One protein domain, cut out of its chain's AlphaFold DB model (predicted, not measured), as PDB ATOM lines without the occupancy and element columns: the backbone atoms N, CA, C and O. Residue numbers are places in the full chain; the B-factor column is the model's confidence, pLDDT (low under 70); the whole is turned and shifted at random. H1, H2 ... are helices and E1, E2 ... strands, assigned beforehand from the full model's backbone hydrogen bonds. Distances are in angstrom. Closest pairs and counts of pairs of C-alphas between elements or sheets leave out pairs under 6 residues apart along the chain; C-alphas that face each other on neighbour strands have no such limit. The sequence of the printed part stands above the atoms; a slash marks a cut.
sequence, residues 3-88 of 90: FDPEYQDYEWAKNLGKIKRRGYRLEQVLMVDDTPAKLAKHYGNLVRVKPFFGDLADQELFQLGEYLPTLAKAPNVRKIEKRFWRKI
ATOM      1  N   PHE A   3     108.352  94.711 165.042       66.19
ATOM      2  CA  PHE A   3     107.713  95.904 165.581       66.19
ATOM      3  C   PHE A   3     108.250  97.112 164.817       66.19
ATOM      4  O   PHE A   3     109.471  97.227 164.665       66.19
ATOM      5  N   ASP A   4     107.351  97.946 164.310       66.00
ATOM      6  CA  ASP A   4     107.674  99.251 163.754       66.00
ATOM      7  C   ASP A   4     107.408 100.315 164.836       66.00
ATOM      8  O   ASP A   4     106.248 100.619 165.133       66.00
ATOM      9  N   PRO A   5     108.462 100.848 165.480       65.31
ATOM     10  CA  PRO A   5     108.310 101.809 166.564       65.31
ATOM     11  C   PRO A   5     107.798 103.176 166.096       65.31
ATOM     12  O   PRO A   5     107.294 103.926 166.926       65.31
ATOM     13  N   GLU A   6     107.911 103.502 164.805       71.31
ATOM     14  CA  GLU A   6     107.482 104.790 164.252       71.31
ATOM     15  C   GLU A   6     105.957 104.845 164.090       71.31
ATOM     16  O   GLU A   6     105.333 105.860 164.395       71.31
ATOM     17  N   TYR A   7     105.345 103.719 163.713       66.38
ATOM     18  CA  TYR A   7     103.894 103.594 163.534       66.38
ATOM     19  C   TYR A   7     103.183 102.889 164.699       66.38
ATOM     20  O   TYR A   7     101.967 102.720 164.657       66.38
ATOM     21  N   GLN A   8     103.929 102.470 165.732       58.28
ATOM     22  CA  GLN A   8     103.445 101.628 166.838       58.28
ATOM     23  C   GLN A   8     102.671 100.385 166.362       58.28
ATOM     24  O   GLN A   8     101.732  99.934 167.018       58.28
ATOM     25  N   ASP A   9     103.075  99.813 165.227       54.31
ATOM     26  CA  ASP A   9     102.365  98.704 164.592       54.31
ATOM     27  C   ASP A   9     103.281  97.485 164.414       54.31
ATOM     28  O   ASP A   9     104.513  97.560 164.376       54.31
ATOM     29  N   TYR A  10     102.671  96.309 164.323       62.34
ATOM     30  CA  TYR A  10     103.368  95.085 163.972       62.34
ATOM     31  C   TYR A  10     103.332  94.915 162.458       62.34
ATOM     32  O   TYR A  10     102.276  94.660 161.879       62.34
ATOM     33  N   GLU A  11     104.495  94.919 161.803       63.28
ATOM     34  CA  GLU A  11     104.575  94.506 160.405       63.28
ATOM     35  C   GLU A  11     104.178  93.024 160.293       63.28
ATOM     36  O   GLU A  11     104.946  92.086 160.584       63.28
ATOM     37  N   TRP A  12     102.937  92.793 159.868       67.50
ATOM     38  CA  TRP A  12     102.419  91.467 159.580       67.50
ATOM     39  C   TRP A  12     103.006  90.956 158.269       67.50
ATOM     40  O   TRP A  12     102.486  91.177 157.175       67.50
ATOM     41  N   ALA A  13     104.105  90.212 158.388       74.88
ATOM     42  CA  ALA A  13     104.675  89.492 157.262       74.88
ATOM     43  C   ALA A  13     103.665  88.469 156.709       74.88
ATOM     44  O   ALA A  13     103.224  87.547 157.410       74.88
ATOM     45  N   LYS A  14     103.350  88.588 155.419       80.94
ATOM     46  CA  LYS A  14     102.517  87.649 154.665       80.94
ATOM     47  C   LYS A  14     103.318  86.370 154.412       80.94
ATOM     48  O   LYS A  14     104.041  86.215 153.431       80.94
ATOM     49  N   ASN A  15     103.229  85.446 155.364       84.44
ATOM     50  CA  ASN A  15     103.981  84.196 155.338       84.44
ATOM     51  C   ASN A  15     103.345  83.172 154.378       84.44
ATOM     52  O   ASN A  15     102.361  82.505 154.719       84.44
ATOM     53  N   LEU A  16     103.961  82.988 153.205       90.50
ATOM     54  CA  LEU A  16     103.544  82.003 152.201       90.50
ATOM     55  C   LEU A  16     103.832  80.553 152.619       90.50
ATOM     56  O   LEU A  16     103.336  79.621 151.992       90.50
ATOM     57  N   GLY A  17     104.537  80.321 153.727       89.62
ATOM     58  CA  GLY A  17     104.635  79.006 154.360       89.62
ATOM     59  C   GLY A  17     103.266  78.405 154.703       89.62
ATOM     60  O   GLY A  17     103.097  77.190 154.644       89.62
ATOM     61  N   LYS A  18     102.246  79.233 154.983       89.94
ATOM     62  CA  LYS A  18     100.860  78.756 155.140       89.94
ATOM     63  C   LYS A  18     100.299  78.182 153.835       89.94
ATOM     64  O   LYS A  18      99.626  77.160 153.874       89.94
ATOM     65  N   ILE A  19     100.618  78.806 152.703       93.75
ATOM     66  CA  ILE A  19     100.220  78.354 151.363       93.75
ATOM     67  C   ILE A  19     100.975  77.075 150.991       93.75
ATOM     68  O   ILE A  19     100.353  76.096 150.589       93.75
ATOM     69  N   LYS A  20     102.284  77.014 151.266       93.00
ATOM     70  CA  LYS A  20     103.088  75.795 151.092       93.00
ATOM     71  C   LYS A  20     102.526  74.603 151.874       93.00
ATOM     72  O   LYS A  20     102.407  73.515 151.323       93.00
ATOM     73  N   ARG A  21     102.129  74.801 153.139       94.75
ATOM     74  CA  ARG A  21     101.507  73.744 153.967       94.75
ATOM     75  C   ARG A  21     100.181  73.223 153.408       94.75
ATOM     76  O   ARG A  21      99.791  72.119 153.755       94.75
ATOM     77  N   ARG A  22      99.505  73.988 152.545       95.38
ATOM     78  CA  ARG A  22      98.299  73.553 151.823       95.38
ATOM     79  C   ARG A  22      98.610  72.803 150.517       95.38
ATOM     80  O   ARG A  22      97.694  72.546 149.751       95.38
ATOM     81  N   GLY A  23      99.876  72.476 150.247       96.00
ATOM     82  CA  GLY A  23     100.295  71.689 149.080       96.00
ATOM     83  C   GLY A  23     100.708  72.511 147.855       96.00
ATOM     84  O   GLY A  23     101.156  71.949 146.861       96.00
ATOM     85  N   TYR A  24     100.620  73.841 147.914       96.56
ATOM     86  CA  TYR A  24     101.033  74.692 146.801       96.56
ATOM     87  C   TYR A  24     102.558  74.791 146.709       96.56
ATOM     88  O   TYR A  24     103.248  75.103 147.686       96.56
ATOM     89  N   ARG A  25     103.092  74.594 145.503       96.38
ATOM     90  CA  ARG A  25     104.515  74.801 145.206       96.38
ATOM     91  C   ARG A  25     104.801  76.294 145.101       96.38
ATOM     92  O   ARG A  25     104.238  76.962 144.240       96.38
ATOM     93  N   LEU A  26     105.688  76.830 145.942       96.00
ATOM     94  CA  LEU A  26     106.013  78.265 145.912       96.00
ATOM     95  C   LEU A  26     106.699  78.681 144.605       96.00
ATOM     96  O   LEU A  26     106.711  79.854 144.264       96.00
ATOM     97  N   GLU A  27     107.246  77.737 143.854       97.19
ATOM     98  CA  GLU A  27     107.783  77.914 142.505       97.19
ATOM     99  C   GLU A  27     106.697  78.287 141.483       97.19
ATOM    100  O   GLU A  27     107.027  78.731 140.388       97.19
ATOM    101  N   GLN A  28     105.421  78.113 141.837       96.69
ATOM    102  CA  GLN A  28     104.238  78.341 141.002       96.69
ATOM    103  C   GLN A  28     103.216  79.270 141.686       96.69
ATOM    104  O   GLN A  28     102.052  79.312 141.306       96.69
ATOM    105  N   VAL A  29     103.631  80.002 142.724       96.19
ATOM    106  CA  VAL A  29     102.783  80.965 143.444       96.19
ATOM    107  C   VAL A  29     103.310  82.371 143.200       96.19
ATOM    108  O   VAL A  29     104.511  82.616 143.306       96.19
ATOM    109  N   LEU A  30     102.417  83.317 142.940       96.38
ATOM    110  CA  LEU A  30     102.724  84.742 142.917       96.38
ATOM    111  C   LEU A  30     101.852  85.454 143.951       96.38
ATOM    112  O   LEU A  30     100.724  85.046 144.218       96.38
ATOM    113  N   MET A  31     102.388  86.512 144.541       95.44
ATOM    114  CA  MET A  31     101.650  87.448 145.373       95.44
ATOM    115  C   MET A  31     101.831  88.840 144.784       95.44
ATOM    116  O   MET A  31     102.956  89.284 144.564       95.44
ATOM    117  N   VAL A  32     100.711  89.500 144.525       95.38
ATOM    118  CA  VAL A  32     100.657  90.872 144.028       95.38
ATOM    119  C   VAL A  32     100.467  91.785 145.234       95.38
ATOM    120  O   VAL A  32      99.526  91.588 146.002       95.38
ATOM    121  N   ASP A  33     101.390  92.720 145.447       93.81
ATOM    122  CA  ASP A  33     101.364  93.625 146.604       93.81
ATOM    123  C   ASP A  33     102.143  94.914 146.298       93.81
ATOM    124  O   ASP A  33     103.133  94.894 145.562       93.81
ATOM    125  N   ASP A  34     101.713  96.038 146.858       91.62
ATOM    126  CA  ASP A  34     102.371  97.341 146.733       91.62
ATOM    127  C   ASP A  34     103.472  97.556 147.790       91.62
ATOM    128  O   ASP A  34     104.336  98.426 147.623       91.62
ATOM    129  N   THR A  35     103.497  96.717 148.832       86.81
ATOM    130  CA  THR A  35     104.359  96.812 150.011       86.81
ATOM    131  C   THR A  35     105.392  95.668 150.057       86.81
ATOM    132  O   THR A  35     105.125  94.584 150.588       86.81
ATOM    133  N   PRO A  36     106.640  95.881 149.595       82.06
ATOM    134  CA  PRO A  36     107.644  94.815 149.543       82.06
ATOM    135  C   PRO A  36     108.014  94.234 150.919       82.06
ATOM    136  O   PRO A  36     108.271  93.034 151.029       82.06
ATOM    137  N   ALA A  37     107.983  95.057 151.975       80.00
ATOM    138  CA  ALA A  37     108.329  94.656 153.342       80.00
ATOM    139  C   ALA A  37     107.468  93.486 153.857       80.00
ATOM    140  O   ALA A  37     107.977  92.560 154.496       80.00
ATOM    141  N   LYS A  38     106.183  93.435 153.468       79.56
ATOM    142  CA  LYS A  38     105.247  92.368 153.862       79.56
ATOM    143  C   LYS A  38     105.653  90.990 153.321       79.56
ATOM    144  O   LYS A  38     105.252  89.979 153.896       79.56
ATOM    145  N   LEU A  39     106.481  90.929 152.273       81.25
ATOM    146  CA  LEU A  39     107.010  89.698 151.673       81.25
ATOM    147  C   LEU A  39     108.528  89.550 151.808       81.25
ATOM    148  O   LEU A  39     109.134  88.804 151.041       81.25
ATOM    149  N   ALA A  40     109.157  90.156 152.818       78.94
ATOM    150  CA  ALA A  40     110.615  90.125 152.954       78.94
ATOM    151  C   ALA A  40     111.244  88.710 152.906       78.94
ATOM    152  O   ALA A  40     112.346  88.518 152.402       78.94
ATOM    153  N   LYS A  41     110.520  87.683 153.376       82.38
ATOM    154  CA  LYS A  41     110.963  86.271 153.362       82.38
ATOM    155  C   LYS A  41     110.680  85.530 152.046       82.38
ATOM    156  O   LYS A  41     111.104  84.388 151.862       82.38
ATOM    157  N   HIS A  42     109.930  86.148 151.139       88.56
ATOM    158  CA  HIS A  42     109.411  85.549 149.912       88.56
ATOM    159  C   HIS A  42     109.451  86.521 148.719       88.56
ATOM    160  O   HIS A  42     108.578  86.459 147.860       88.56
ATOM    161  N   TYR A  43     110.481  87.373 148.619       90.31
ATOM    162  CA  TYR A  43     110.619  88.354 147.528       90.31
ATOM    163  C   TYR A  43     110.505  87.748 146.125       90.31
ATOM    164  O   TYR A  43     109.915  88.356 145.240       90.31
ATOM    165  N   GLY A  44     111.000  86.523 145.922       93.81
ATOM    166  CA  GLY A  44     110.864  85.832 144.638       93.81
ATOM    167  C   GLY A  44     109.407  85.614 144.205       93.81
ATOM    168  O   GLY A  44     109.143  85.534 143.011       93.81
ATOM    169  N   ASN A  45     108.454  85.554 145.135       96.38
ATOM    170  CA  ASN A  45     107.027  85.410 144.836       96.38
ATOM    171  C   ASN A  45     106.318  86.748 144.594       96.38
ATOM    172  O   ASN A  45     105.164  86.734 144.179       96.38
ATOM    173  N   LEU A  46     106.968  87.883 144.862       95.50
ATOM    174  CA  LEU A  46     106.343  89.196 144.773       95.50
ATOM    175  C   LEU A  46     106.297  89.693 143.322       95.50
ATOM    176  O   LEU A  46     107.329  89.787 142.653       95.50
ATOM    177  N   VAL A  47     105.110  90.092 142.872       95.94
ATOM    178  CA  VAL A  47     104.925  91.041 141.771       95.94
ATOM    179  C   VAL A  47     104.548  92.369 142.408       95.94
ATOM    180  O   VAL A  47     103.461  92.510 142.967       95.94
ATOM    181  N   ARG A  48     105.472  93.334 142.383       94.69
ATOM    182  CA  ARG A  48     105.229  94.634 143.009       94.69
ATOM    183  C   ARG A  48     104.353  95.501 142.111       94.69
ATOM    184  O   ARG A  48     104.767  95.824 140.990       94.69
ATOM    185  N   VAL A  49     103.218  95.936 142.639       95.50
ATOM    186  CA  VAL A  49     102.332  96.907 141.982       95.50
ATOM    187  C   VAL A  49     102.496  98.309 142.561       95.50
ATOM    188  O   VAL A  49     103.146  98.490 143.593       95.50
ATOM    189  N   LYS A  50     101.977  99.313 141.859       94.44
ATOM    190  CA  LYS A  50     101.835 100.667 142.397       94.44
ATOM    191  C   LYS A  50     100.616 100.732 143.329       94.44
ATOM    192  O   LYS A  50      99.619 100.068 143.049       94.44
ATOM    193  N   PRO A  51     100.686 101.510 144.421       95.00
ATOM    194  CA  PRO A  51      99.506 101.826 145.214       95.00
ATOM    195  C   PRO A  51      98.509 102.628 144.371       95.00
ATOM    196  O   PRO A  51      98.906 103.483 143.577       95.00
ATOM    197  N   PHE A  52      97.223 102.357 144.567       94.94
ATOM    198  CA  PHE A  52      96.141 103.068 143.900       94.94
ATOM    199  C   PHE A  52      95.632 104.207 144.788       94.94
ATOM    200  O   PHE A  52      95.197 103.965 145.912       94.94
ATOM    201  N   PHE A  53      95.660 105.438 144.273       96.25
ATOM    202  CA  PHE A  53      95.220 106.642 144.992       96.25
ATOM    203  C   PHE A  53      93.950 107.281 144.400       96.25
ATOM    204  O   PHE A  53      93.648 108.429 144.711       96.25
ATOM    205  N   GLY A  54      93.201 106.557 143.558       96.25
ATOM    206  CA  GLY A  54      91.947 107.050 142.969       96.25
ATOM    207  C   GLY A  54      92.065 107.654 141.565       96.25
ATOM    208  O   GLY A  54      91.115 108.282 141.107       96.25
ATOM    209  N   ASP A  55      93.195 107.479 140.876       97.25
ATOM    210  CA  ASP A  55      93.365 107.955 139.498       97.25
ATOM    211  C   ASP A  55      92.513 107.131 138.517       97.25
ATOM    212  O   ASP A  55      92.733 105.937 138.330       97.25
ATOM    213  N   LEU A  56      91.542 107.768 137.862       96.12
ATOM    214  CA  LEU A  56      90.662 107.109 136.891       96.12
ATOM    215  C   LEU A  56      91.388 106.681 135.607       96.12
ATOM    216  O   LEU A  56      90.861 105.858 134.861       96.12
ATOM    217  N   ALA A  57      92.574 107.230 135.341       96.88
ATOM    218  CA  ALA A  57      93.426 106.828 134.231       96.88
ATOM    219  C   ALA A  57      94.418 105.711 134.610       96.88
ATOM    220  O   ALA A  57      95.222 105.309 133.765       96.88
ATOM    221  N   ASP A  58      94.386 105.199 135.847       95.81
ATOM    222  CA  ASP A  58      95.259 104.107 136.272       95.81
ATOM    223  C   ASP A  58      94.995 102.833 135.447       95.81
ATOM    224  O   ASP A  58      93.869 102.353 135.318       95.81
ATOM    225  N   GLN A  59      96.066 102.276 134.877       95.81
ATOM    226  CA  GLN A  59      96.037 101.047 134.075       95.81
ATOM    227  C   GLN A  59      96.851  99.913 134.710       95.81
ATOM    228  O   GLN A  59      97.170  98.926 134.047       95.81
ATOM    229  N   GLU A  60      97.225 100.034 135.982       95.81
ATOM    230  CA  GLU A  60      98.162  99.135 136.654       95.81
ATOM    231  C   GLU A  60      97.664  97.684 136.632       95.81
ATOM    232  O   GLU A  60      98.406  96.778 136.249       95.81
ATOM    233  N   LEU A  61      96.395  97.449 136.982       95.69
ATOM    234  CA  LEU A  61      95.816  96.101 136.969       95.69
ATOM    235  C   LEU A  61      95.577  95.567 135.551       95.69
ATOM    236  O   LEU A  61      95.692  94.362 135.336       95.69
ATOM    237  N   PHE A  62      95.285  96.447 134.590       95.62
ATOM    238  CA  PHE A  62      95.139  96.064 133.185       95.62
ATOM    239  C   PHE A  62      96.468  95.525 132.636       95.62
ATOM    240  O   PHE A  62      96.538  94.381 132.191       95.62
ATOM    241  N   GLN A  63      97.547  96.295 132.790       95.75
ATOM    242  CA  GLN A  63      98.897  95.890 132.386       95.75
ATOM    243  C   GLN A  63      99.361  94.642 133.149       95.75
ATOM    244  O   GLN A  63     100.028  93.767 132.594       95.75
ATOM    245  N   LEU A  64      99.011  94.528 134.436       96.06
ATOM    246  CA  LEU A  64      99.318  93.340 135.231       96.06
ATOM    247  C   LEU A  64      98.650  92.088 134.645       96.06
ATOM    248  O   LEU A  64      99.273  91.025 134.611       96.06
ATOM    249  N   GLY A  65      97.409  92.219 134.169       95.50
ATOM    250  CA  GLY A  65      96.673  91.156 133.491       95.50
ATOM    251  C   GLY A  65      97.384  90.641 132.240       95.50
ATOM    252  O   GLY A  65      97.407  89.433 132.018       95.50
ATOM    253  N   GLU A  66      98.034  91.519 131.476       94.31
ATOM    254  CA  GLU A  66      98.847  91.136 130.313       94.31
ATOM    255  C   GLU A  66     100.174  90.481 130.720       94.31
ATOM    256  O   GLU A  66     100.649  89.538 130.082       94.31
ATOM    257  N   TYR A  67     100.770  90.941 131.820       94.81
ATOM    258  CA  TYR A  67     102.061  90.451 132.287       94.81
ATOM    259  C   TYR A  67     102.000  89.058 132.928       94.81
ATOM    260  O   TYR A  67     102.858  88.217 132.651       94.81
ATOM    261  N   LEU A  68     101.019  88.775 133.790       95.06
ATOM    262  CA  LEU A  68     100.966  87.523 134.560       95.06
ATOM    263  C   LEU A  68     101.003  86.243 133.690       95.06
ATOM    264  O   LEU A  68     101.758  85.328 134.039       95.06
ATOM    265  N   PRO A  69     100.292  86.155 132.546       94.94
ATOM    266  CA  PRO A  69     100.387  85.011 131.635       94.94
ATOM    267  C   PRO A  69     101.803  84.737 131.112       94.94
ATOM    268  O   PRO A  69     102.152  83.579 130.872       94.94
ATOM    269  N   THR A  70     102.655  85.763 130.983       94.00
ATOM    270  CA  THR A  70     104.053  85.592 130.544       94.00
ATOM    271  C   THR A  70     104.878  84.782 131.550       94.00
ATOM    272  O   THR A  70     105.805  84.067 131.171       94.00
ATOM    273  N   LEU A  71     104.500  84.828 132.834       95.06
ATOM    274  CA  LEU A  71     105.164  84.103 133.916       95.06
ATOM    275  C   LEU A  71     104.667  82.664 134.060       95.06
ATOM    276  O   LEU A  71     105.395  81.824 134.588       95.06
ATOM    277  N   ALA A  72     103.454  82.364 133.587       92.06
ATOM    278  CA  ALA A  72     102.802  81.069 133.783       92.06
ATOM    279  C   ALA A  72     103.566  79.896 133.143       92.06
ATOM    280  O   ALA A  72     103.453  78.761 133.594       92.06
ATOM    281  N   LYS A  73     104.378  80.165 132.113       89.88
ATOM    282  CA  LYS A  73     105.196  79.148 131.431       89.88
ATOM    283  C   LYS A  73     106.476  78.791 132.192       89.88
ATOM    284  O   LYS A  73     107.146  77.821 131.846       89.88
ATOM    285  N   ALA A  74     106.858  79.580 133.193       95.44
ATOM    286  CA  ALA A  74     108.110  79.370 133.892       95.44
ATOM    287  C   ALA A  74     108.006  78.208 134.893       95.44
ATOM    288  O   ALA A  74     107.088  78.183 135.715       95.44
ATOM    289  N   PRO A  75     108.994  77.296 134.936       96.12
ATOM    290  CA  PRO A  75     109.000  76.206 135.913       96.12
ATOM    291  C   PRO A  75     109.198  76.714 137.349       96.12
ATOM    292  O   PRO A  75     108.817  76.048 138.312       96.12
ATOM    293  N   ASN A  76     109.798  77.898 137.512       97.88
ATOM    294  CA  ASN A  76     109.989  78.525 138.811       97.88
ATOM    295  C   ASN A  76     109.929  80.054 138.714       97.88
ATOM    296  O   ASN A  76     110.923  80.714 138.399       97.88
ATOM    297  N   VAL A  77     108.778  80.624 139.068       97.12
ATOM    298  CA  VAL A  77     108.545  82.075 139.019       97.12
ATOM    299  C   VAL A  77     109.437  82.858 139.986       97.12
ATOM    300  O   VAL A  77     109.660  84.056 139.796       97.12
ATOM    301  N   ARG A  78     110.007  82.198 141.006       96.19
ATOM    302  CA  ARG A  78     110.850  82.841 142.027       96.19
ATOM    303  C   ARG A  78     112.198  83.313 141.495       96.19
ATOM    304  O   ARG A  78     112.802  84.175 142.123       96.19
ATOM    305  N   LYS A  79     112.653  82.767 140.363       96.44
ATOM    306  CA  LYS A  79     113.935  83.116 139.729       96.44
ATOM    307  C   LYS A  79     113.845  84.295 138.755       96.44
ATOM    308  O   LYS A  79     114.870  84.757 138.273       96.44
ATOM    309  N   ILE A  80     112.638  84.767 138.454       95.25
ATOM    310  CA  ILE A  80     112.411  85.827 137.467       95.25
ATOM    311  C   ILE A  80     112.589  87.197 138.125       95.25
ATOM    312  O   ILE A  80     112.026  87.440 139.195       95.25
ATOM    313  N   GLU A  81     113.318  88.109 137.481       94.38
ATOM    314  CA  GLU A  81     113.345  89.516 137.882       94.38
ATOM    315  C   GLU A  81     112.026  90.188 137.484       94.38
ATOM    316  O   GLU A  81     111.670  90.239 136.309       94.38
ATOM    317  N   LYS A  82     111.281  90.678 138.478       94.44
ATOM    318  CA  LYS A  82     109.911  91.172 138.301       94.44
ATOM    319  C   LYS A  82     109.788  92.677 138.490       94.44
ATOM    320  O   LYS A  82     108.745  93.215 138.179       94.44
ATOM    321  N   ARG A  83     110.799  93.411 138.964       91.75
ATOM    322  CA  ARG A  83     110.675  94.848 139.303       91.75
ATOM    323  C   ARG A  83     110.366  95.745 138.103       91.75
ATOM    324  O   ARG A  83     109.756  96.799 138.275       91.75
ATOM    325  N   PHE A  84     110.753  95.323 136.903       91.12
ATOM    326  CA  PHE A  84     110.633  96.108 135.673       91.12
ATOM    327  C   PHE A  84     109.541  95.601 134.728       91.12
ATOM    328  O   PHE A  84     109.570  95.916 133.545       91.12
ATOM    329  N   TRP A  85     108.571  94.843 135.241       93.81
ATOM    330  CA  TRP A  85     107.547  94.181 134.431       93.81
ATOM    331  C   TRP A  85     106.730  95.127 133.529       93.81
ATOM    332  O   TRP A  85     106.426  94.777 132.397       93.81
ATOM    333  N   ARG A  86     106.502  96.372 133.967       89.94
ATOM    334  CA  ARG A  86     105.868  97.455 133.182       89.94
ATOM    335  C   ARG A  86     106.653  97.920 131.951       89.94
ATOM    336  O   ARG A  86     106.111  98.623 131.109       89.94
ATOM    337  N   LYS A  87     107.955  97.627 131.877       82.69
ATOM    338  CA  LYS A  87     108.815  98.038 130.753       82.69
ATOM    339  C   LYS A  87     108.810  97.028 129.609       82.69
ATOM    340  O   LYS A  87     109.432  97.297 128.585       82.69
ATOM    341  N   ILE A  88     108.151  95.880 129.778       63.62
ATOM    342  CA  ILE A  88     108.028  94.876 128.724       63.62
ATOM    343  C   ILE A  88     107.022  95.417 127.708       63.62
ATOM    344  O   ILE A  88     105.815  95.302 127.890       63.62
TER     345      ILE A  88
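Overview. This is residues 3 to 88 of the 90 residues of the protein "NLI interacting factor-like phosphatase" of Xanthomonas sp. SS (UniProt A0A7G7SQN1). Little regular structure: a parallel strand pair, E2 and E3, is the middle of a flat domain, with H2 on one side and the long helix H3 beyond the other; residues 4 to 10 stick out. Of 86 printed residues, 31 are in named elements, class mixed, in the order E1, H1, E2, H2, E3, H3. It is only just loose, close to compact: radius of gyration of the C-alphas 14.5 A, spans 39 by 38 by 20 A.

Along the chain. E2 is residues 31 to 33, E3 46 to 48, H2 36 to 39, H1 17 to 21 and E1 9 to 11, from C-alpha 9 at (102.365, 98.704, 164.592). H3, residues 60 to 72, is 18.9 A long, ending at C-alpha 72 (102.802, 81.069, 133.783).

Arrangement. E2 and E3 are parallel at 30 degrees, with N 47 and O 31 2.9 A apart, within hydrogen-bond range. E2, H2 and E3 form a strand-helix-strand unit, two parallel neighbours joined through a helix, with a right-handed crossover. The closest C-alphas of H2 and E3, Leu 39 and Leu 46, are 7.0 A apart. H3 is apart from E2 and H2; H1 is apart from H2, E3 and H3. E1 pairs with no named strand. Every O i to N i+4 pair is within hydrogen-bond range in H1, 6 of 9 in H3; H2 is too short for one.

Size, cuts and confidence. The farthest C-alphas, Gln 8 and Lys 73, are 42.0 A apart. The printed part has no cut. The link E3 to H3 is long. pLDDT is under 70 at residues 3 to 5, 7 to 12 and 88.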